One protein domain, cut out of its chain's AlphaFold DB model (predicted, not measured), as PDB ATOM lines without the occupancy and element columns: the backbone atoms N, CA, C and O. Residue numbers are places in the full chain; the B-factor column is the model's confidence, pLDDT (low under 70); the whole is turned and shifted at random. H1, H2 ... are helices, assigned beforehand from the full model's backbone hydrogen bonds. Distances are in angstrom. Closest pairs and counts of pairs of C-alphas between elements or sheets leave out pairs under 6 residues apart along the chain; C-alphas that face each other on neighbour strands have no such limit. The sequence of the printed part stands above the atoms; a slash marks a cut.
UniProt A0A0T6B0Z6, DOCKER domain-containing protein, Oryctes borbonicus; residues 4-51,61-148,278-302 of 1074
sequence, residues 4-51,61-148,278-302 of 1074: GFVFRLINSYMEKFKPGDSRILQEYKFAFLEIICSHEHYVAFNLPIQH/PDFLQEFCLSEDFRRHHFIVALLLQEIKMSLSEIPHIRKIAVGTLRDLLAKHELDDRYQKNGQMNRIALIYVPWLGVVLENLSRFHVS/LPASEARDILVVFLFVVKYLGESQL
ATOM      1  N   GLY A   4     -66.655   5.362 -28.289       80.81
ATOM      2  CA  GLY A   4     -66.159   4.327 -27.381       80.81
ATOM      3  C   GLY A   4     -65.987   2.971 -28.067       80.81
ATOM      4  O   GLY A   4     -65.050   2.240 -27.760       80.81
ATOM      5  N   PHE A   5     -66.852   2.622 -29.019       85.31
ATOM      6  CA  PHE A   5     -66.684   1.465 -29.899       85.31
ATOM      7  C   PHE A   5     -65.489   1.646 -30.843       85.31
ATOM      8  O   PHE A   5     -64.633   0.767 -30.908       85.31
ATOM      9  N   VAL A   6     -65.373   2.805 -31.505       85.31
ATOM     10  CA  VAL A   6     -64.244   3.103 -32.408       85.31
ATOM     11  C   VAL A   6     -62.904   3.059 -31.664       85.31
ATOM     12  O   VAL A   6     -61.964   2.428 -32.139       85.31
ATOM     13  N   PHE A   7     -62.811   3.657 -30.474       89.69
ATOM     14  CA  PHE A   7     -61.578   3.654 -29.678       89.69
ATOM     15  C   PHE A   7     -61.209   2.242 -29.192       89.69
ATOM     16  O   PHE A   7     -60.037   1.879 -29.244       89.69
ATOM     17  N   ARG A   8     -62.190   1.405 -28.814       87.75
ATOM     18  CA  ARG A   8     -61.960  -0.021 -28.502       87.75
ATOM     19  C   ARG A   8     -61.439  -0.808 -29.708       87.75
ATOM     20  O   ARG A   8     -60.531  -1.617 -29.545       87.75
ATOM     21  N   LEU A   9     -61.969  -0.555 -30.908       89.25
ATOM     22  CA  LEU A   9     -61.496  -1.197 -32.139       89.25
ATOM     23  C   LEU A   9     -60.053  -0.790 -32.479       89.25
ATOM     24  O   LEU A   9     -59.247  -1.649 -32.828       89.25
ATOM     25  N   ILE A  10     -59.712   0.494 -32.316       91.31
ATOM     26  CA  ILE A  10     -58.335   0.992 -32.461       91.31
ATOM     27  C   ILE A  10     -57.416   0.314 -31.434       91.31
ATOM     28  O   ILE A  10     -56.379  -0.218 -31.821       91.31
ATOM     29  N   ASN A  11     -57.803   0.260 -30.154       89.75
ATOM     30  CA  ASN A  11     -56.987  -0.358 -29.102       89.75
ATOM     31  C   ASN A  11     -56.723  -1.847 -29.383       89.75
ATOM     32  O   ASN A  11     -55.574  -2.272 -29.386       89.75
ATOM     33  N   SER A  12     -57.762  -2.608 -29.741       90.56
ATOM     34  CA  SER A  12     -57.657  -4.038 -30.070       90.56
ATOM     35  C   SER A  12     -56.852  -4.328 -31.351       90.56
ATOM     36  O   SER A  12     -56.342  -5.435 -31.540       90.56
ATOM     37  N   TYR A  13     -56.702  -3.344 -32.243       90.19
ATOM     38  CA  TYR A  13     -55.753  -3.432 -33.353       90.19
ATOM     39  C   TYR A  13     -54.321  -3.117 -32.894       90.19
ATOM     40  O   TYR A  13     -53.402  -3.857 -33.234       90.19
ATOM     41  N   MET A  14     -54.129  -2.080 -32.072       90.31
ATOM     42  CA  MET A  14     -52.818  -1.683 -31.539       90.31
ATOM     43  C   MET A  14     -52.202  -2.719 -30.584       90.31
ATOM     44  O   MET A  14     -50.994  -2.927 -30.619       90.31
ATOM     45  N   GLU A  15     -53.017  -3.443 -29.811       87.94
ATOM     46  CA  GLU A  15     -52.613  -4.573 -28.949       87.94
ATOM     47  C   GLU A  15     -51.888  -5.710 -29.700       87.94
ATOM     48  O   GLU A  15     -51.247  -6.559 -29.077       87.94
ATOM     49  N   LYS A  16     -51.976  -5.743 -31.036       86.94
ATOM     50  CA  LYS A  16     -51.301  -6.734 -31.888       86.94
ATOM     51  C   LYS A  16     -49.839  -6.392 -32.182       86.94
ATOM     52  O   LYS A  16     -49.134  -7.255 -32.698       86.94
ATOM     53  N   PHE A  17     -49.396  -5.177 -31.856       87.69
ATOM     54  CA  PHE A  17     -48.031  -4.695 -32.064       87.69
ATOM     55  C   PHE A  17     -47.263  -4.637 -30.741       87.69
ATOM     56  O   PHE A  17     -47.834  -4.389 -29.678       87.69
ATOM     57  N   LYS A  18     -45.948  -4.852 -30.797       80.38
ATOM     58  CA  LYS A  18     -45.043  -4.878 -29.643       80.38
ATOM     59  C   LYS A  18     -43.743  -4.100 -29.921       80.38
ATOM     60  O   LYS A  18     -43.324  -3.964 -31.075       80.38
ATOM     61  N   PRO A  19     -43.068  -3.576 -28.880       70.44
ATOM     62  CA  PRO A  19     -41.714  -3.035 -29.016       70.44
ATOM     63  C   PRO A  19     -40.751  -4.105 -29.553       70.44
ATOM     64  O   PRO A  19     -40.819  -5.256 -29.121       70.44
ATOM     65  N   GLY A  20     -39.862  -3.746 -30.483       68.62
ATOM     66  CA  GLY A  20     -38.959  -4.701 -31.135       68.62
ATOM     67  C   GLY A  20     -39.590  -5.604 -32.207       68.62
ATOM     68  O   GLY A  20     -38.893  -6.481 -32.721       68.62
ATOM     69  N   ASP A  21     -40.864  -5.408 -32.577       84.00
ATOM     70  CA  ASP A  21     -41.470  -6.093 -33.731       84.00
ATOM     71  C   ASP A  21     -40.693  -5.842 -35.035       84.00
ATOM     72  O   ASP A  21     -40.009  -4.828 -35.203       84.00
ATOM     73  N   SER A  22     -40.849  -6.756 -36.001       86.06
ATOM     74  CA  SER A  22     -40.167  -6.655 -37.295       86.06
ATOM     75  C   SER A  22     -40.452  -5.325 -38.007       86.06
ATOM     76  O   SER A  22     -41.554  -4.780 -37.935       86.06
ATOM     77  N   ARG A  23     -39.458  -4.824 -38.755       86.56
ATOM     78  CA  ARG A  23     -39.523  -3.538 -39.471       86.56
ATOM     79  C   ARG A  23     -40.826  -3.352 -40.266       86.56
ATOM     80  O   ARG A  23     -41.427  -2.290 -40.181       86.56
ATOM     81  N   ILE A  24     -41.259  -4.379 -41.000       88.69
ATOM     82  CA  ILE A  24     -42.468  -4.336 -41.842       88.69
ATOM     83  C   ILE A  24     -43.732  -4.180 -40.979       88.69
ATOM     84  O   ILE A  24     -44.656  -3.455 -41.336       88.69
ATOM     85  N   LEU A  25     -43.767  -4.814 -39.804       89.06
ATOM     86  CA  LEU A  25     -44.890  -4.701 -38.879       89.06
ATOM     87  C   LEU A  25     -44.927  -3.313 -38.207       89.06
ATOM     88  O   LEU A  25     -46.000  -2.728 -38.085       89.06
ATOM     89  N   GLN A  26     -43.769  -2.721 -37.887       88.25
ATOM     90  CA  GLN A  26     -43.685  -1.315 -37.453       88.25
ATOM     91  C   GLN A  26     -44.102  -0.332 -38.569       88.25
ATOM     92  O   GLN A  26     -44.772   0.660 -38.285       88.25
ATOM     93  N   GLU A  27     -43.761  -0.603 -39.835       90.12
ATOM     94  CA  GLU A  27     -44.227   0.178 -40.996       90.12
ATOM     95  C   GLU A  27     -45.762   0.126 -41.126       90.12
ATOM     96  O   GLU A  27     -46.398   1.175 -41.236       90.12
ATOM     97  N   TYR A  28     -46.383  -1.057 -41.013       92.19
ATOM     98  CA  TYR A  28     -47.849  -1.182 -41.004       92.19
ATOM     99  C   TYR A  28     -48.509  -0.494 -39.801       92.19
ATOM    100  O   TYR A  28     -49.568   0.115 -39.964       92.19
ATOM    101  N   LYS A  29     -47.884  -0.527 -38.616       92.44
ATOM    102  CA  LYS A  29     -48.362   0.193 -37.423       92.44
ATOM    103  C   LYS A  29     -48.482   1.692 -37.689       92.44
ATOM    104  O   LYS A  29     -49.520   2.290 -37.410       92.44
ATOM    105  N   PHE A  30     -47.441   2.300 -38.260       93.38
ATOM    106  CA  PHE A  30     -47.457   3.731 -38.558       93.38
ATOM    107  C   PHE A  30     -48.354   4.091 -39.741       93.38
ATOM    108  O   PHE A  30     -49.028   5.109 -39.655       93.38
ATOM    109  N   ALA A  31     -48.484   3.238 -40.763       93.94
ATOM    110  CA  ALA A  31     -49.478   3.436 -41.819       93.94
ATOM    111  C   ALA A  31     -50.926   3.421 -41.274       93.94
ATOM    112  O   ALA A  31     -51.757   4.232 -41.679       93.94
ATOM    113  N   PHE A  32     -51.236   2.544 -40.312       94.06
ATOM    114  CA  PHE A  32     -52.538   2.527 -39.634       94.06
ATOM    115  C   PHE A  32     -52.775   3.791 -38.792       94.06
ATOM    116  O   PHE A  32     -53.845   4.398 -38.879       94.06
ATOM    117  N   LEU A  33     -51.770   4.232 -38.026       93.25
ATOM    118  CA  LEU A  33     -51.833   5.491 -37.276       93.25
ATOM    119  C   LEU A  33     -51.998   6.701 -38.212       93.25
ATOM    120  O   LEU A  33     -52.838   7.554 -37.945       93.25
ATOM    121  N   GLU A  34     -51.279   6.750 -39.334       93.44
ATOM    122  CA  GLU A  34     -51.375   7.801 -40.355       93.44
ATOM    123  C   GLU A  34     -52.787   7.895 -40.956       93.44
ATOM    124  O   GLU A  34     -53.314   8.999 -41.103       93.44
ATOM    125  N   ILE A  35     -53.449   6.761 -41.218       92.69
ATOM    126  CA  ILE A  35     -54.849   6.717 -41.674       92.69
ATOM    127  C   ILE A  35     -55.796   7.312 -40.619       92.69
ATOM    128  O   ILE A  35     -56.645   8.140 -40.955       92.69
ATOM    129  N   ILE A  36     -55.640   6.953 -39.339       91.56
ATOM    130  CA  ILE A  36     -56.469   7.499 -38.247       91.56
ATOM    131  C   ILE A  36     -56.220   9.006 -38.071       91.56
ATOM    132  O   ILE A  36     -57.165   9.790 -37.958       91.56
ATOM    133  N   CYS A  37     -54.957   9.431 -38.080       90.75
ATOM    134  CA  CYS A  37     -54.548  10.832 -37.995       90.75
ATOM    135  C   CYS A  37     -55.019  11.656 -39.205       90.75
ATOM    136  O   CYS A  37     -55.310  12.848 -39.085       90.75
ATOM    137  N   SER A  38     -55.177  11.013 -40.361       88.94
ATOM    138  CA  SER A  38     -55.702  11.632 -41.575       88.94
ATOM    139  C   SER A  38     -57.216  11.875 -41.552       88.94
ATOM    140  O   SER A  38     -57.707  12.627 -42.396       88.94
ATOM    141  N   HIS A  39     -57.959  11.336 -40.581       89.50
ATOM    142  CA  HIS A  39     -59.410  11.516 -40.493       89.50
ATOM    143  C   HIS A  39     -59.818  12.992 -40.298       89.50
ATOM    144  O   HIS A  39     -59.267  13.708 -39.461       89.50
ATOM    145  N   GLU A  40     -60.835  13.458 -41.028       84.75
ATOM    146  CA  GLU A  40     -61.252  14.874 -41.067       84.75
ATOM    147  C   GLU A  40     -61.713  15.462 -39.717       84.75
ATOM    148  O   GLU A  40     -61.674  16.678 -39.515       84.75
ATOM    149  N   HIS A  41     -62.142  14.592 -38.798       86.31
ATOM    150  CA  HIS A  41     -62.583  14.913 -37.434       86.31
ATOM    151  C   HIS A  41     -61.526  14.600 -36.354       86.31
ATOM    152  O   HIS A  41     -61.861  14.594 -35.170       86.31
ATOM    153  N   TYR A  42     -60.265  14.327 -36.719       89.81
ATOM    154  CA  TYR A  42     -59.202  13.948 -35.771       89.81
ATOM    155  C   TYR A  42     -59.117  14.881 -34.550       89.81
ATOM    156  O   TYR A  42     -59.089  14.406 -33.415       89.81
ATOM    157  N   VAL A  43     -59.132  16.203 -34.758       87.56
ATOM    158  CA  VAL A  43     -59.085  17.180 -33.654       87.56
ATOM    159  C   VAL A  43     -60.300  17.019 -32.736       87.56
ATOM    160  O   VAL A  43     -60.141  16.927 -31.523       87.56
ATOM    161  N   ALA A  44     -61.507  16.899 -33.298       85.12
ATOM    162  CA  ALA A  44     -62.744  16.764 -32.528       85.12
ATOM    163  C   ALA A  44     -62.806  15.464 -31.702       85.12
ATOM    164  O   ALA A  44     -63.335  15.475 -30.592       85.12
ATOM    165  N   PHE A  45     -62.229  14.359 -32.190       86.38
ATOM    166  CA  PHE A  45     -62.122  13.116 -31.417       86.38
ATOM    167  C   PHE A  45     -61.121  13.195 -30.252       86.38
ATOM    168  O   PHE A  45     -61.272  12.445 -29.289       86.38
ATOM    169  N   ASN A  46     -60.149  14.109 -30.314       85.56
ATOM    170  CA  ASN A  46     -59.159  14.348 -29.260       85.56
ATOM    171  C   ASN A  46     -59.552  15.463 -28.274       85.56
ATOM    172  O   ASN A  46     -58.770  15.777 -27.377       85.56
ATOM    173  N   LEU A  47     -60.739  16.062 -28.404       77.50
ATOM    174  CA  LEU A  47     -61.263  16.991 -27.401       77.50
ATOM    175  C   LEU A  47     -61.990  16.230 -26.270       77.50
ATOM    176  O   LEU A  47     -62.735  15.279 -26.545       77.50
ATOM    177  N   PRO A  48     -61.845  16.656 -24.997       65.69
ATOM    178  CA  PRO A  48     -62.629  16.112 -23.890       65.69
ATOM    179  C   PRO A  48     -64.134  16.319 -24.115       65.69
ATOM    180  O   PRO A  48     -64.554  17.352 -24.643       65.69
ATOM    181  N   ILE A  49     -64.975  15.369 -23.681       56.78
ATOM    182  CA  ILE A  49     -66.432  15.553 -23.770       56.78
ATOM    183  C   ILE A  49     -66.847  16.699 -22.845       56.78
ATOM    184  O   ILE A  49     -66.560  16.679 -21.648       56.78
ATOM    185  N   GLN A  50     -67.627  17.644 -23.369       46.88
ATOM    186  CA  GLN A  50     -68.305  18.665 -22.570       46.88
ATOM    187  C   GLN A  50     -69.498  18.080 -21.782       46.88
ATOM    188  O   GLN A  50     -70.641  18.489 -21.968       46.88
ATOM    189  N   HIS A  51     -69.244  17.168 -20.836       41.28
ATOM    190  CA  HIS A  51     -70.221  16.811 -19.790       41.28
ATOM    191  C   HIS A  51     -70.436  17.953 -18.767       41.28
ATOM    192  O   HIS A  51     -71.267  17.863 -17.861       41.28
ATOM    193  N   PRO A  61     -58.314  18.005 -10.182       45.44
ATOM    194  CA  PRO A  61     -57.744  19.196  -9.553       45.44
ATOM    195  C   PRO A  61     -56.402  19.592 -10.171       45.44
ATOM    196  O   PRO A  61     -56.034  20.766 -10.155       45.44
ATOM    197  N   ASP A  62     -55.674  18.614 -10.720       54.91
ATOM    198  CA  ASP A  62     -54.307  18.807 -11.170       54.91
ATOM    199  C   ASP A  62     -54.165  18.868 -12.694       54.91
ATOM    200  O   ASP A  62     -53.962  17.873 -13.392       54.91
ATOM    201  N   PHE A  63     -54.184  20.104 -13.190       56.62
ATOM    202  CA  PHE A  63     -53.862  20.488 -14.568       56.62
ATOM    203  C   PHE A  63     -52.480  19.970 -15.040       56.62
ATOM    204  O   PHE A  63     -52.225  19.909 -16.238       56.62
ATOM    205  N   LEU A  64     -51.597  19.527 -14.123       55.03
ATOM    206  CA  LEU A  64     -50.359  18.806 -14.464       55.03
ATOM    207  C   LEU A  64     -50.594  17.567 -15.328       55.03
ATOM    208  O   LEU A  64     -49.778  17.264 -16.201       55.03
ATOM    209  N   GLN A  65     -51.689  16.842 -15.087       63.16
ATOM    210  CA  GLN A  65     -51.960  15.596 -15.798       63.16
ATOM    211  C   GLN A  65     -52.166  15.822 -17.302       63.16
ATOM    212  O   GLN A  65     -51.883  14.906 -18.070       63.16
ATOM    213  N   GLU A  66     -52.598  17.019 -17.718       66.88
ATOM    214  CA  GLU A  66     -52.823  17.393 -19.121       66.88
ATOM    215  C   GLU A  66     -51.519  17.739 -19.874       66.88
ATOM    216  O   GLU A  66     -51.486  17.706 -21.102       66.88
ATOM    217  N   PHE A  67     -50.417  18.012 -19.163       73.31
ATOM    218  CA  PHE A  67     -49.122  18.376 -19.758       73.31
ATOM    219  C   PHE A  67     -48.148  17.201 -19.948       73.31
ATOM    220  O   PHE A  67     -47.087  17.373 -20.548       73.31
ATOM    221  N   CYS A  68     -48.485  16.006 -19.461       79.69
ATOM    222  CA  CYS A  68     -47.660  14.797 -19.553       79.69
ATOM    223  C   CYS A  68     -48.451  13.634 -20.175       79.69
ATOM    224  O   CYS A  68     -49.678  13.641 -20.158       79.69
ATOM    225  N   LEU A  69     -47.773  12.576 -20.647       83.50
ATOM    226  CA  LEU A  69     -48.417  11.332 -21.126       83.50
ATOM    227  C   LEU A  69     -48.958  10.463 -19.963       83.50
ATOM    228  O   LEU A  69     -48.699   9.259 -19.867       83.50
ATOM    229  N   SER A  70     -49.707  11.086 -19.056       83.88
ATOM    230  CA  SER A  70     -50.398  10.460 -17.927       83.88
ATOM    231  C   SER A  70     -51.512   9.512 -18.397       83.88
ATOM    232  O   SER A  70     -51.863   9.478 -19.581       83.88
ATOM    233  N   GLU A  71     -52.081   8.719 -17.485       80.00
ATOM    234  CA  GLU A  71     -53.288   7.949 -17.815       80.00
ATOM    235  C   GLU A  71     -54.484   8.855 -18.100       80.00
ATOM    236  O   GLU A  71     -55.234   8.596 -19.036       80.00
ATOM    237  N   ASP A  72     -54.651   9.940 -17.347       79.25
ATOM    238  CA  ASP A  72     -55.789  10.834 -17.533       79.25
ATOM    239  C   ASP A  72     -55.666  11.658 -18.826       79.25
ATOM    240  O   ASP A  72     -56.663  11.836 -19.522       79.25
ATOM    241  N   PHE A  73     -54.452  12.008 -19.271       84.00
ATOM    242  CA  PHE A  73     -54.224  12.503 -20.637       84.00
ATOM    243  C   PHE A  73     -54.647  11.467 -21.689       84.00
ATOM    244  O   PHE A  73     -55.374  11.798 -22.624       84.00
ATOM    245  N   ARG A  74     -54.272  10.190 -21.512       84.44
ATOM    246  CA  ARG A  74     -54.691   9.083 -22.396       84.44
ATOM    247  C   ARG A  74     -56.208   8.848 -22.400       84.44
ATOM    248  O   ARG A  74     -56.749   8.457 -23.432       84.44
ATOM    249  N   ARG A  75     -56.911   9.118 -21.296       80.69
ATOM    250  CA  ARG A  75     -58.382   9.027 -21.197       80.69
ATOM    251  C   ARG A  75     -59.090  10.216 -21.861       80.69
ATOM    252  O   ARG A  75     -60.131  10.028 -22.492       80.69
ATOM    253  N   HIS A  76     -58.534  11.423 -21.753       80.25
ATOM    254  CA  HIS A  76     -59.109  12.640 -22.337       80.25
ATOM    255  C   HIS A  76     -58.794  12.814 -23.835       80.25
ATOM    256  O   HIS A  76     -59.669  13.238 -24.592       80.25
ATOM    257  N   HIS A  77     -57.587  12.439 -24.266       86.81
ATOM    258  CA  HIS A  77     -57.011  12.741 -25.583       86.81
ATOM    259  C   HIS A  77     -56.526  11.465 -26.303       86.81
ATOM    260  O   HIS A  77     -55.394  11.384 -26.775       86.81
ATOM    261  N   PHE A  78     -57.375  10.433 -26.344       87.94
ATOM    262  CA  PHE A  78     -56.999   9.051 -26.681       87.94
ATOM    263  C   PHE A  78     -56.117   8.876 -27.932       87.94
ATOM    264  O   PHE A  78     -55.066   8.245 -27.844       87.94
ATOM    265  N   ILE A  79     -56.504   9.427 -29.089       91.31
ATOM    266  CA  ILE A  79     -55.811   9.148 -30.361       91.31
ATOM    267  C   ILE A  79     -54.434   9.829 -30.400       91.31
ATOM    268  O   ILE A  79     -53.448   9.214 -30.802       91.31
ATOM    269  N   VAL A  80     -54.342  11.088 -29.964       92.19
ATOM    270  CA  VAL A  80     -53.068  11.820 -29.926       92.19
ATOM    271  C   VAL A  80     -52.143  11.286 -28.834       92.19
ATOM    272  O   VAL A  80     -50.938  11.194 -29.049       92.19
ATOM    273  N   ALA A  81     -52.686  10.852 -27.693       90.81
ATOM    274  CA  ALA A  81     -51.906  10.230 -26.631       90.81
ATOM    275  C   ALA A  81     -51.324   8.876 -27.065       90.81
ATOM    276  O   ALA A  81     -50.157   8.602 -26.792       90.81
ATOM    277  N   LEU A  82     -52.108   8.072 -27.793       91.88
ATOM    278  CA  LEU A  82     -51.662   6.845 -28.453       91.88
ATOM    279  C   LEU A  82     -50.537   7.136 -29.461       91.88
ATOM    280  O   LEU A  82     -49.471   6.534 -29.368       91.88
ATOM    281  N   LEU A  83     -50.730   8.101 -30.369       93.56
ATOM    282  CA  LEU A  83     -49.710   8.506 -31.346       93.56
ATOM    283  C   LEU A  83     -48.405   8.944 -30.660       93.56
ATOM    284  O   LEU A  83     -47.331   8.449 -30.995       93.56
ATOM    285  N   LEU A  84     -48.485   9.846 -29.676       93.81
ATOM    286  CA  LEU A  84     -47.318  10.353 -28.947       93.81
ATOM    287  C   LEU A  84     -46.612   9.252 -28.140       93.81
ATOM    288  O   LEU A  84     -45.383   9.252 -28.072       93.81
ATOM    289  N   GLN A  85     -47.351   8.292 -27.571       91.94
ATOM    290  CA  GLN A  85     -46.778   7.124 -26.899       91.94
ATOM    291  C   GLN A  85     -46.035   6.211 -27.887       91.94
ATOM    292  O   GLN A  85     -44.889   5.840 -27.627       91.94
ATOM    293  N   GLU A  86     -46.639   5.887 -29.033       91.50
ATOM    294  CA  GLU A  86     -46.006   5.048 -30.056       91.50
ATOM    295  C   GLU A  86     -44.755   5.699 -30.648       91.50
ATOM    296  O   GLU A  86     -43.743   5.022 -30.838       91.50
ATOM    297  N   ILE A  87     -44.768   7.016 -30.873       92.31
ATOM    298  CA  ILE A  87     -43.582   7.760 -31.316       92.31
ATOM    299  C   ILE A  87     -42.516   7.770 -30.218       92.31
ATOM    300  O   ILE A  87     -41.360   7.470 -30.512       92.31
ATOM    301  N   LYS A  88     -42.884   8.033 -28.954       91.25
ATOM    302  CA  LYS A  88     -41.948   8.010 -27.816       91.25
ATOM    303  C   LYS A  88     -41.215   6.672 -27.708       91.25
ATOM    304  O   LYS A  88     -39.998   6.670 -27.539       91.25
ATOM    305  N   MET A  89     -41.923   5.548 -27.839       88.81
ATOM    306  CA  MET A  89     -41.296   4.221 -27.870       88.81
ATOM    307  C   MET A  89     -40.421   4.045 -29.117       88.81
ATOM    308  O   MET A  89     -39.278   3.601 -29.022       88.81
ATOM    309  N   SER A  90     -40.925   4.467 -30.280       89.62
ATOM    310  CA  SER A  90     -40.230   4.317 -31.561       89.62
ATOM    311  C   SER A  90     -38.951   5.149 -31.667       89.62
ATOM    312  O   SER A  90     -38.073   4.774 -32.435       89.62
ATOM    313  N   LEU A  91     -38.760   6.212 -30.871       88.44
ATOM    314  CA  LEU A  91     -37.485   6.947 -30.783       88.44
ATOM    315  C   LEU A  91     -36.297   6.072 -30.329       88.44
ATOM    316  O   LEU A  91     -35.147   6.468 -30.542       88.44
ATOM    317  N   SER A  92     -36.545   4.900 -29.738       85.50
ATOM    318  CA  SER A  92     -35.521   3.904 -29.379       85.50
ATOM    319  C   SER A  92     -35.249   2.868 -30.483       85.50
ATOM    320  O   SER A  92     -34.316   2.079 -30.356       85.50
ATOM    321  N   GLU A  93     -36.039   2.863 -31.560       86.50
ATOM    322  CA  GLU A  93     -35.930   1.914 -32.674       86.50
ATOM    323  C   GLU A  93     -34.916   2.373 -33.745       86.50
ATOM    324  O   GLU A  93     -34.281   3.436 -33.664       86.50
ATOM    325  N   ILE A  94     -34.756   1.550 -34.787       85.50
ATOM    326  CA  ILE A  94     -33.855   1.812 -35.918       85.50
ATOM    327  C   ILE A  94     -34.187   3.135 -36.652       85.50
ATOM    328  O   ILE A  94     -35.365   3.495 -36.759       85.50
ATOM    329  N   PRO A  95     -33.191   3.832 -37.249       87.56
ATOM    330  CA  PRO A  95     -33.368   5.155 -37.874       87.56
ATOM    331  C   PRO A  95     -34.538   5.256 -38.863       87.56
ATOM    332  O   PRO A  95     -35.252   6.253 -38.908       87.56
ATOM    333  N   HIS A  96     -34.780   4.191 -39.630       88.25
ATOM    334  CA  HIS A  96     -35.879   4.141 -40.590       88.25
ATOM    335  C   HIS A  96     -37.264   4.257 -39.928       88.25
ATOM    336  O   HIS A  96     -38.099   5.026 -40.396       88.25
ATOM    337  N   ILE A  97     -37.487   3.546 -38.816       88.50
ATOM    338  CA  ILE A  97     -38.753   3.595 -38.072       88.50
ATOM    339  C   ILE A  97     -38.890   4.930 -37.334       88.50
ATOM    340  O   ILE A  97     -39.969   5.515 -37.359       88.50
ATOM    341  N   ARG A  98     -37.798   5.483 -36.785       90.25
ATOM    342  CA  ARG A  98     -37.797   6.839 -36.201       90.25
ATOM    343  C   ARG A  98     -38.221   7.900 -37.209       90.25
ATOM    344  O   ARG A  98     -39.069   8.731 -36.895       90.25
ATOM    345  N   LYS A  99     -37.675   7.848 -38.428       90.00
ATOM    346  CA  LYS A  99     -38.022   8.781 -39.507       90.00
ATOM    347  C   LYS A  99     -39.502   8.696 -39.894       90.00
ATOM    348  O   LYS A  99     -40.112   9.737 -40.110       90.00
ATOM    349  N   ILE A 100     -40.076   7.491 -39.968       91.31
ATOM    350  CA  ILE A 100     -41.515   7.315 -40.222       91.31
ATOM    351  C   ILE A 100     -42.326   7.885 -39.052       91.31
ATOM    352  O   ILE A 100     -43.150   8.765 -39.266       91.31
ATOM    353  N   ALA A 101     -42.034   7.460 -37.820       92.00
ATOM    354  CA  ALA A 101     -42.770   7.850 -36.619       92.00
ATOM    355  C   ALA A 101     -42.823   9.374 -36.405       92.00
ATOM    356  O   ALA A 101     -43.891   9.939 -36.169       92.00
ATOM    357  N   VAL A 102     -41.679  10.057 -36.522       92.44
ATOM    358  CA  VAL A 102     -41.612  11.525 -36.419       92.44
ATOM    359  C   VAL A 102     -42.256  12.190 -37.642       92.44
ATOM    360  O   VAL A 102     -42.936  13.202 -37.485       92.44
ATOM    361  N   GLY A 103     -42.109  11.607 -38.838       93.25
ATOM    362  CA  GLY A 103     -42.765  12.067 -40.064       93.25
ATOM    363  C   GLY A 103     -44.287  12.123 -39.930       93.25
ATOM    364  O   GLY A 103     -44.866  13.186 -40.139       93.25
ATOM    365  N   THR A 104     -44.926  11.041 -39.466       93.75
ATOM    366  CA  THR A 104     -46.385  10.977 -39.251       93.75
ATOM    367  C   THR A 104     -46.895  12.113 -38.355       93.75
ATOM    368  O   THR A 104     -47.959  12.667 -38.618       93.75
ATOM    369  N   LEU A 105     -46.141  12.505 -37.319       94.81
ATOM    370  CA  LEU A 105     -46.507  13.631 -36.450       94.81
ATOM    371  C   LEU A 105     -46.209  14.994 -37.083       94.81
ATOM    372  O   LEU A 105     -47.065  15.873 -37.030       94.81
ATOM    373  N   ARG A 106     -45.039  15.180 -37.704       94.50
ATOM    374  CA  ARG A 106     -44.682  16.420 -38.417       94.50
ATOM    375  C   ARG A 106     -45.713  16.753 -39.495       94.50
ATOM    376  O   ARG A 106     -46.186  17.883 -39.564       94.50
ATOM    377  N   ASP A 107     -46.091  15.763 -40.295       93.75
ATOM    378  CA  ASP A 107     -46.977  15.942 -41.446       93.75
ATOM    379  C   ASP A 107     -48.444  16.114 -41.002       93.75
ATOM    380  O   ASP A 107     -49.196  16.878 -41.607       93.75
ATOM    381  N   LEU A 108     -48.828  15.518 -39.865       93.88
ATOM    382  CA  LEU A 108     -50.089  15.805 -39.172       93.88
ATOM    383  C   LEU A 108     -50.157  17.242 -38.626       93.88
ATOM    384  O   LEU A 108     -51.202  17.879 -38.740       93.88
ATOM    385  N   LEU A 109     -49.075  17.769 -38.045       93.06
ATOM    386  CA  LEU A 109     -49.042  19.161 -37.580       93.06
ATOM    387  C   LEU A 109     -49.063  20.150 -38.750       93.06
ATOM    388  O   LEU A 109     -49.834  21.105 -38.711       93.06
ATOM    389  N   ALA A 110     -48.313  19.876 -39.822       91.50
ATOM    390  CA  ALA A 110     -48.369  20.664 -41.053       91.50
ATOM    391  C   ALA A 110     -49.788  20.686 -41.650       91.50
ATOM    392  O   ALA A 110     -50.263  21.736 -42.076       91.50
ATOM    393  N   LYS A 111     -50.511  19.558 -41.614       91.44
ATOM    394  CA  LYS A 111     -51.927  19.503 -42.002       91.44
ATOM    395  C   LYS A 111     -52.814  20.402 -41.133       91.44
ATOM    396  O   LYS A 111     -53.731  21.009 -41.672       91.44
ATOM    397  N   HIS A 112     -52.563  20.508 -39.826       91.50
ATOM    398  CA  HIS A 112     -53.318  21.426 -38.960       91.50
ATOM    399  C   HIS A 112     -52.977  22.896 -39.244       91.50
ATOM    400  O   HIS A 112     -53.889  23.719 -39.267       91.50
ATOM    401  N   GLU A 113     -51.703  23.226 -39.494       89.88
ATOM    402  CA  GLU A 113     -51.260  24.591 -39.841       89.88
ATOM    403  C   GLU A 113     -51.811  25.055 -41.200       89.88
ATOM    404  O   GLU A 113     -52.061  26.243 -41.380       89.88
ATOM    405  N   LEU A 114     -52.067  24.125 -42.129       89.94
ATOM    406  CA  LEU A 114     -52.611  24.386 -43.470       89.94
ATOM    407  C   LEU A 114     -54.146  24.243 -43.580       89.94
ATOM    408  O   LEU A 114     -54.688  24.365 -44.677       89.94
ATOM    409  N   ASP A 115     -54.866  23.980 -42.485       89.50
ATOM    410  CA  ASP A 115     -56.331  23.839 -42.498       89.50
ATOM    411  C   ASP A 115     -57.019  25.195 -42.244       89.50
ATOM    412  O   ASP A 115     -56.997  25.727 -41.127       89.50
ATOM    413  N   ASP A 116     -57.672  25.749 -43.273       87.38
ATOM    414  CA  ASP A 116     -58.421  27.019 -43.223       87.38
ATOM    415  C   ASP A 116     -59.456  27.079 -42.085       87.38
ATOM    416  O   ASP A 116     -59.763  28.152 -41.552       87.38
ATOM    417  N   ARG A 117     -60.000  25.926 -41.665       86.00
ATOM    418  CA  ARG A 117     -61.005  25.848 -40.592       86.00
ATOM    419  C   ARG A 117     -60.428  26.321 -39.255       86.00
ATOM    420  O   ARG A 117     -61.173  26.886 -38.447       86.00
ATOM    421  N   TYR A 118     -59.123  26.125 -39.044       87.44
ATOM    422  CA  TYR A 118     -58.425  26.354 -37.778       87.44
ATOM    423  C   TYR A 118     -57.632  27.673 -37.710       87.44
ATOM    424  O   TYR A 118     -57.135  28.019 -36.638       87.44
ATOM    425  N   GLN A 119     -57.577  28.463 -38.788       83.69
ATOM    426  CA  GLN A 119     -56.859  29.756 -38.825       83.69
ATOM    427  C   GLN A 119     -57.532  30.875 -38.008       83.69
ATOM    428  O   GLN A 119     -57.017  31.983 -37.886       83.69
ATOM    429  N   LYS A 120     -58.716  30.617 -37.441       81.31
ATOM    430  CA  LYS A 120     -59.484  31.601 -36.665       81.31
ATOM    431  C   LYS A 120     -58.922  31.728 -35.244       81.31
ATOM    432  O   LYS A 120     -58.651  30.718 -34.592       81.31
ATOM    433  N   ASN A 121     -58.812  32.966 -34.753       72.19
ATOM    434  CA  ASN A 121     -58.167  33.319 -33.480       72.19
ATOM    435  C   ASN A 121     -58.454  32.332 -32.334       72.19
ATOM    436  O   ASN A 121     -59.603  32.087 -31.960       72.19
ATOM    437  N   GLY A 122     -57.380  31.791 -31.754       77.31
ATOM    438  CA  GLY A 122     -57.423  30.889 -30.602       77.31
ATOM    439  C   GLY A 122     -57.693  29.409 -30.909       77.31
ATOM    440  O   GLY A 122     -57.618  28.603 -29.982       77.31
ATOM    441  N   GLN A 123     -57.968  29.008 -32.158       85.38
ATOM    442  CA  GLN A 123     -58.145  27.586 -32.487       85.38
ATOM    443  C   GLN A 123     -56.817  26.814 -32.518       85.38
ATOM    444  O   GLN A 123     -56.724  25.788 -31.847       85.38
ATOM    445  N   MET A 124     -55.771  27.338 -33.176       89.25
ATOM    446  CA  MET A 124     -54.419  26.745 -33.137       89.25
ATOM    447  C   MET A 124     -53.907  26.514 -31.709       89.25
ATOM    448  O   MET A 124     -53.381  25.450 -31.416       89.25
ATOM    449  N   ASN A 125     -54.143  27.453 -30.788       87.75
ATOM    450  CA  ASN A 125     -53.766  27.322 -29.375       87.75
ATOM    451  C   ASN A 125     -54.424  26.101 -28.700       87.75
ATOM    452  O   ASN A 125     -53.754  25.297 -28.050       87.75
ATOM    453  N   ARG A 126     -55.722  25.879 -28.948       85.88
ATOM    454  CA  ARG A 126     -56.440  24.690 -28.454       85.88
ATOM    455  C   ARG A 126     -55.952  23.385 -29.087       85.88
ATOM    456  O   ARG A 126     -56.077  22.339 -28.460       85.88
ATOM    457  N   ILE A 127     -55.407  23.443 -30.302       89.69
ATOM    458  CA  ILE A 127     -54.790  22.295 -30.977       89.69
ATOM    459  C   ILE A 127     -53.378  22.048 -30.427       89.69
ATOM    460  O   ILE A 127     -53.047  20.906 -30.135       89.69
ATOM    461  N   ALA A 128     -52.574  23.083 -30.173       90.31
ATOM    462  CA  ALA A 128     -51.255  22.954 -29.549       90.31
ATOM    463  C   ALA A 128     -51.323  22.314 -28.150       90.31
ATOM    464  O   ALA A 128     -50.467  21.498 -27.812       90.31
ATOM    465  N   LEU A 129     -52.375  22.608 -27.370       88.19
ATOM    466  CA  LEU A 129     -52.595  22.005 -26.049       88.19
ATOM    467  C   LEU A 129     -52.603  20.470 -26.073       88.19
ATOM    468  O   LEU A 129     -51.973  19.852 -25.217       88.19
ATOM    469  N   ILE A 130     -53.222  19.842 -27.081       89.88
ATOM    470  CA  ILE A 130     -53.266  18.373 -27.182       89.88
ATOM    471  C   ILE A 130     -51.931  17.741 -27.635       89.88
ATOM    472  O   ILE A 130     -51.845  16.524 -27.768       89.88
ATOM    473  N   TYR A 131     -50.885  18.551 -27.838       93.19
ATOM    474  CA  TYR A 131     -49.525  18.118 -28.168       93.19
ATOM    475  C   TYR A 131     -48.468  18.518 -27.117       93.19
ATOM    476  O   TYR A 131     -47.310  18.129 -27.263       93.19
ATOM    477  N   VAL A 132     -48.828  19.224 -26.033       90.19
ATOM    478  CA  VAL A 132     -47.873  19.675 -24.989       90.19
ATOM    479  C   VAL A 132     -46.991  18.558 -24.404       90.19
ATOM    480  O   VAL A 132     -45.800  18.817 -24.215       90.19
ATOM    481  N   PRO A 133     -47.457  17.306 -24.203       92.12
ATOM    482  CA  PRO A 133     -46.578  16.229 -23.741       92.12
ATOM    483  C   PRO A 133     -45.375  15.932 -24.654       92.12
ATOM    484  O   PRO A 133     -44.407  15.325 -24.193       92.12
ATOM    485  N   TRP A 134     -45.382  16.381 -25.918       93.56
ATOM    486  CA  TRP A 134     -44.207  16.322 -26.794       93.56
ATOM    487  C   TRP A 134     -43.013  17.106 -26.242       93.56
ATOM    488  O   TRP A 134     -41.880  16.657 -26.403       93.56
ATOM    489  N   LEU A 135     -43.243  18.225 -25.537       92.50
ATOM    490  CA  LEU A 135     -42.165  19.003 -24.918       92.50
ATOM    491  C   LEU A 135     -41.331  18.102 -23.995       92.50
ATOM    492  O   LEU A 135     -40.122  17.996 -24.180       92.50
ATOM    493  N   GLY A 136     -41.985  17.358 -23.095       90.06
ATOM    494  CA  GLY A 136     -41.330  16.389 -22.211       90.06
ATOM    495  C   GLY A 136     -40.572  15.288 -22.965       90.06
ATOM    496  O   GLY A 136     -39.428  14.994 -22.629       90.06
ATOM    497  N   VAL A 137     -41.149  14.741 -24.042       91.69
ATOM    498  CA  VAL A 137     -40.481  13.723 -24.883       91.69
ATOM    499  C   VAL A 137     -39.184  14.254 -25.510       91.69
ATOM    500  O   VAL A 137     -38.202  13.513 -25.607       91.69
ATOM    501  N   VAL A 138     -39.141  15.531 -25.899       93.19
ATOM    502  CA  VAL A 138     -37.929  16.168 -26.438       93.19
ATOM    503  C   VAL A 138     -36.898  16.449 -25.338       93.19
ATOM    504  O   VAL A 138     -35.713  16.198 -25.562       93.19
ATOM    505  N   LEU A 139     -37.324  16.879 -24.140       91.44
ATOM    506  CA  LEU A 139     -36.433  17.056 -22.979       91.44
ATOM    507  C   LEU A 139     -35.754  15.735 -22.577       91.44
ATOM    508  O   LEU A 139     -34.537  15.699 -22.404       91.44
ATOM    509  N   GLU A 140     -36.507  14.633 -22.513       90.44
ATOM    510  CA  GLU A 140     -35.980  13.290 -22.212       90.44
ATOM    511  C   GLU A 140     -34.909  12.819 -23.216       90.44
ATOM    512  O   GLU A 140     -34.038  12.019 -22.873       90.44
ATOM    513  N   ASN A 141     -34.949  13.315 -24.457       90.19
ATOM    514  CA  ASN A 141     -34.021  12.943 -25.528       90.19
ATOM    515  C   ASN A 141     -32.880  13.960 -25.741       90.19
ATOM    516  O   ASN A 141     -32.090  13.795 -26.674       90.19
ATOM    517  N   LEU A 142     -32.746  14.981 -24.884       88.50
ATOM    518  CA  LEU A 142     -31.825  16.110 -25.086       88.50
ATOM    519  C   LEU A 142     -30.356  15.695 -25.299       88.50
ATOM    520  O   LEU A 142     -29.649  16.291 -26.109       88.50
ATOM    521  N   SER A 143     -29.904  14.630 -24.635       87.31
ATOM    522  CA  SER A 143     -28.538  14.094 -24.748       87.31
ATOM    523  C   SER A 143     -28.206  13.444 -26.102       87.31
ATOM    524  O   SER A 143     -27.044  13.118 -26.353       87.31
ATOM    525  N   ARG A 144     -29.198  13.237 -26.981       87.12
ATOM    526  CA  ARG A 144     -29.046  12.534 -28.270       87.12
ATOM    527  C   ARG A 144     -28.848  13.464 -29.468       87.12
ATOM    528  O   ARG A 144     -28.520  12.975 -30.552       87.12
ATOM    529  N   PHE A 145     -29.047  14.771 -29.288       85.50
ATOM    530  CA  PHE A 145     -28.788  15.792 -30.304       85.50
ATOM    531  C   PHE A 145     -27.291  16.149 -30.381       85.50
ATOM    532  O   PHE A 145     -26.537  15.945 -29.432       85.50
ATOM    533  N   HIS A 146     -26.845  16.708 -31.511       73.44
ATOM    534  CA  HIS A 146     -25.440  17.048 -31.760       73.44
ATOM    535  C   HIS A 146     -25.278  18.513 -32.179       73.44
ATOM    536  O   HIS A 146     -25.876  18.940 -33.165       73.44
ATOM    537  N   VAL A 147     -24.404  19.269 -31.503       61.41
ATOM    538  CA  VAL A 147     -23.959  20.581 -31.999       61.41
ATOM    539  C   VAL A 147     -22.707  20.395 -32.845       61.41
ATOM    540  O   VAL A 147     -21.629  20.113 -32.333       61.41
ATOM    541  N   SER A 148     -22.831  20.602 -34.152       48.38
ATOM    542  CA  SER A 148     -21.668  20.737 -35.030       48.38
ATOM    543  C   SER A 148     -21.148  22.180 -34.956       48.38
ATOM    544  O   SER A 148     -21.596  23.046 -35.715       48.38
ATOM    545  N   LEU A 278     -29.095  10.966 -32.704       84.62
ATOM    546  CA  LEU A 278     -30.024  11.395 -33.748       84.62
ATOM    547  C   LEU A 278     -29.253  12.061 -34.909       84.62
ATOM    548  O   LEU A 278     -28.496  13.008 -34.669       84.62
ATOM    549  N   PRO A 279     -29.413  11.607 -36.168       85.69
ATOM    550  CA  PRO A 279     -28.844  12.290 -37.325       85.69
ATOM    551  C   PRO A 279     -29.545  13.636 -37.564       85.69
ATOM    552  O   PRO A 279     -30.687  13.846 -37.162       85.69
ATOM    553  N   ALA A 280     -28.864  14.557 -38.250       84.50
ATOM    554  CA  ALA A 280     -29.297  15.955 -38.337       84.50
ATOM    555  C   ALA A 280     -30.670  16.180 -39.008       84.50
ATOM    556  O   ALA A 280     -31.321  17.181 -38.719       84.50
ATOM    557  N   SER A 281     -31.124  15.265 -39.869       84.69
ATOM    558  CA  SER A 281     -32.472  15.286 -40.451       84.69
ATOM    559  C   SER A 281     -33.551  14.922 -39.426       84.69
ATOM    560  O   SER A 281     -34.447  15.726 -39.196       84.69
ATOM    561  N   GLU A 282     -33.422  13.773 -38.751       88.50
ATOM    562  CA  GLU A 282     -34.332  13.356 -37.666       88.50
ATOM    563  C   GLU A 282     -34.372  14.404 -36.543       88.50
ATOM    564  O   GLU A 282     -35.437  14.719 -36.021       88.50
ATOM    565  N   ALA A 283     -33.220  15.000 -36.213       91.12
ATOM    566  CA  ALA A 283     -33.135  16.095 -35.254       91.12
ATOM    567  C   ALA A 283     -33.931  17.336 -35.698       91.12
ATOM    568  O   ALA A 283     -34.686  17.876 -34.894       91.12
ATOM    569  N   ARG A 284     -33.812  17.777 -36.961       91.38
ATOM    570  CA  ARG A 284     -34.623  18.892 -37.483       91.38
ATOM    571  C   ARG A 284     -36.114  18.557 -37.454       91.38
ATOM    572  O   ARG A 284     -36.880  19.390 -36.988       91.38
ATOM    573  N   ASP A 285     -36.519  17.357 -37.866       92.12
ATOM    574  CA  ASP A 285     -37.930  16.943 -37.837       92.12
ATOM    575  C   ASP A 285     -38.512  16.984 -36.406       92.12
ATOM    576  O   ASP A 285     -39.563  17.584 -36.183       92.12
ATOM    577  N   ILE A 286     -37.792  16.446 -35.412       93.94
ATOM    578  CA  ILE A 286     -38.189  16.482 -33.990       93.94
ATOM    579  C   ILE A 286     -38.310  17.926 -33.468       93.94
ATOM    580  O   ILE A 286     -39.243  18.248 -32.724       93.94
ATOM    581  N   LEU A 287     -37.379  18.802 -33.859       95.19
ATOM    582  CA  LEU A 287     -37.345  20.192 -33.406       95.19
ATOM    583  C   LEU A 287     -38.372  21.091 -34.120       95.19
ATOM    584  O   LEU A 287     -38.841  22.039 -33.497       95.19
ATOM    585  N   VAL A 288     -38.802  20.784 -35.354       94.31
ATOM    586  CA  VAL A 288     -39.970  21.450 -35.976       94.31
ATOM    587  C   VAL A 288     -41.231  21.174 -35.155       94.31
ATOM    588  O   VAL A 288     -41.950  22.108 -34.812       94.31
ATOM    589  N   VAL A 289     -41.470  19.915 -34.774       94.75
ATOM    590  CA  VAL A 289     -42.629  19.527 -33.946       94.75
ATOM    591  C   VAL A 289     -42.578  20.216 -32.571       94.75
ATOM    592  O   VAL A 289     -43.599  20.692 -32.083       94.75
ATOM    593  N   PHE A 290     -41.390  20.347 -31.965       96.00
ATOM    594  CA  PHE A 290     -41.199  21.129 -30.733       96.00
ATOM    595  C   PHE A 290     -41.559  22.611 -30.930       96.00
ATOM    596  O   PHE A 290     -42.350  23.160 -30.164       96.00
ATOM    597  N   LEU A 291     -41.020  23.249 -31.974       96.00
ATOM    598  CA  LEU A 291     -41.262  24.662 -32.273       96.00
ATOM    599  C   LEU A 291     -42.728  24.956 -32.603       96.00
ATOM    600  O   LEU A 291     -43.218  25.996 -32.181       96.00
ATOM    601  N   PHE A 292     -43.446  24.053 -33.281       94.94
ATOM    602  CA  PHE A 292     -44.889  24.194 -33.515       94.94
ATOM    603  C   PHE A 292     -45.666  24.286 -32.195       94.94
ATOM    604  O   PHE A 292     -46.455  25.210 -31.999       94.94
ATOM    605  N   VAL A 293     -45.418  23.355 -31.264       94.19
ATOM    606  CA  VAL A 293     -46.093  23.350 -29.955       94.19
ATOM    607  C   VAL A 293     -45.766  24.629 -29.185       94.19
ATOM    608  O   VAL A 293     -46.674  25.266 -28.664       94.19
ATOM    609  N   VAL A 294     -44.497  25.046 -29.169       94.56
ATOM    610  CA  VAL A 294     -44.052  26.265 -28.477       94.56
ATOM    611  C   VAL A 294     -44.618  27.549 -29.109       94.56
ATOM    612  O   VAL A 294     -45.029  28.438 -28.372       94.56
ATOM    613  N   LYS A 295     -44.692  27.641 -30.445       93.62
ATOM    614  CA  LYS A 295     -45.231  28.795 -31.195       93.62
ATOM    615  C   LYS A 295     -46.720  29.025 -30.938       93.62
ATOM    616  O   LYS A 295     -47.158  30.169 -30.861       93.62
ATOM    617  N   TYR A 296     -47.507  27.950 -30.870       92.00
ATOM    618  CA  TYR A 296     -48.969  28.047 -30.821       92.00
ATOM    619  C   TYR A 296     -49.569  27.885 -29.418       92.00
ATOM    620  O   TYR A 296     -50.714  28.298 -29.211       92.00
ATOM    621  N   LEU A 297     -48.838  27.329 -28.446       90.88
ATOM    622  CA  LEU A 297     -49.273  27.282 -27.047       90.88
ATOM    623  C   LEU A 297     -49.417  28.703 -26.482       90.88
ATOM    624  O   LEU A 297     -48.539  29.543 -26.643       90.88
ATOM    625  N   GLY A 298     -50.530  28.982 -25.801       87.75
ATOM    626  CA  GLY A 298     -50.768  30.312 -25.245       87.75
ATOM    627  C   GLY A 298     -49.833  30.664 -24.094       87.75
ATOM    628  O   GLY A 298     -49.496  29.816 -23.267       87.75
ATOM    629  N   GLU A 299     -49.487  31.949 -24.008       90.81
ATOM    630  CA  GLU A 299     -48.604  32.519 -22.986       90.81
ATOM    631  C   GLU A 299     -48.964  32.055 -21.570       90.81
ATOM    632  O   GLU A 299     -48.109  31.566 -20.838       90.81
ATOM    633  N   SER A 300     -50.244  32.135 -21.189       88.00
ATOM    634  CA  SER A 300     -50.701  31.757 -19.848       88.00
ATOM    635  C   SER A 300     -50.578  30.257 -19.562       88.00
ATOM    636  O   SER A 300     -50.361  29.874 -18.412       88.00
ATOM    637  N   GLN A 301     -50.657  29.400 -20.584       88.25
ATOM    638  CA  GLN A 301     -50.430  27.962 -20.438       88.25
ATOM    639  C   GLN A 301     -48.935  27.623 -20.398       88.25
ATOM    640  O   GLN A 301     -48.540  26.799 -19.578       88.25
ATOM    641  N   LEU A 302     -48.095  28.303 -21.185       90.31
ATOM    642  CA  LEU A 302     -46.634  28.156 -21.134       90.31
ATOM    643  C   LEU A 302     -46.052  28.665 -19.798       90.31
ATOM    644  O   LEU A 302     -45.234  27.985 -19.182       90.31
TER     645      LEU A 302
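What this domain is: This is residues 4 to 51, 61 to 148 and 278 to 302 of the 1074 residues of the protein "DOCKER domain-containing protein" of Oryctes borbonicus (UniProt A0A0T6B0Z6). Two loose layers of helices face each other: H2, H7 and H10 lie side by side in a row and run the same way, and H6 and H9 lie over that row and run against it. H1 stands a little off beside H2 and H6, and the short helices H3, H4, H5, H8 and H11 gather toward the end of the row where H2, H7 and H10 finish. The printed part has 161 residues with eleven named helices, H1 to H11 in order, and no named strand; the class is all helix. The whole is compact, with a radius of gyration of the C-alphas of 15.6 A and spans of 44 by 41 by 34 A.

Where its parts are: H1, residues 4 to 14, begins at C-alpha 4 (-66.159, 4.327, -27.381) and is 15.2 A long. H2, residues 23 to 37, is 20.8 A long. H3 holds residues 42 to 45, H4 63 to 67 and H5 71 to 76. H6, residues 78 to 90, is 18.1 A long. H7, residues 95 to 113, is the longest helix at 26.5 A, from C-alpha 95 at (-33.368, 5.155, -37.874). H8 holds residues 123 to 129 and H9 133 to 140. H10, residues 280 to 296, is 24.3 A long. H11, residues 299 to 302, ends at (-46.634, 28.156, -21.134).

How they stand to each other: H2, H6 and H7 form an up and down bundle, each running against the one before. H6 and H7 are a helical hairpin; H7 touches H6 with residues 97 to 105 alone, closest at the C-alphas of Ile 87 and Ala 101, 5.4 A. H2 and H7 touch at Glu 34 and Thr 104, C-alphas 6.0 A apart, the same way at a shallow tilt of 8 degrees. H7 and H10 touch, closest C-alphas Arg 106 and Val 289 at 5.8 A, at a shallow tilt of 29 degrees. H9 touches H10 at a steep tilt of 44 degrees, closest C-alphas Leu 135 and Phe 290 at 6.3 A, and only just touches H6, with 3 pairs of C-alphas within 8 A. H8 touches H10, closest C-alphas Asn 125 and Tyr 296 at 5.1 A. H4 and H5 touch only at the corner, closest C-alphas Glu 66 and Phe 73 at 5.3 A. H1, H3 and H11 touch no helix. In H1, H2, H5, H6, H8, H9 and H10 every O i to N i+4 pair is within hydrogen-bond range; in H7 14 of 15 are, in H4 0 of 1, beside 2 of 2 O i to N i+3 pairs, and H3 and H11 are too short for such a pair.

The domain as a whole: The two C-alphas farthest apart, His 51 and Ser 148, are 51.0 A apart. Residues 52 to 60 are not printed, with C-alphas 51 and 61 16.3 A apart, nor are residues 149 to 277, with C-alphas 148 and 278 12.6 A apart. Of the links that are printed whole, none is long. The mean pLDDT of the printed part is 86.1; residue 20 and residues 48 to 51, 61 to 66 and 147 to 148 are under 70.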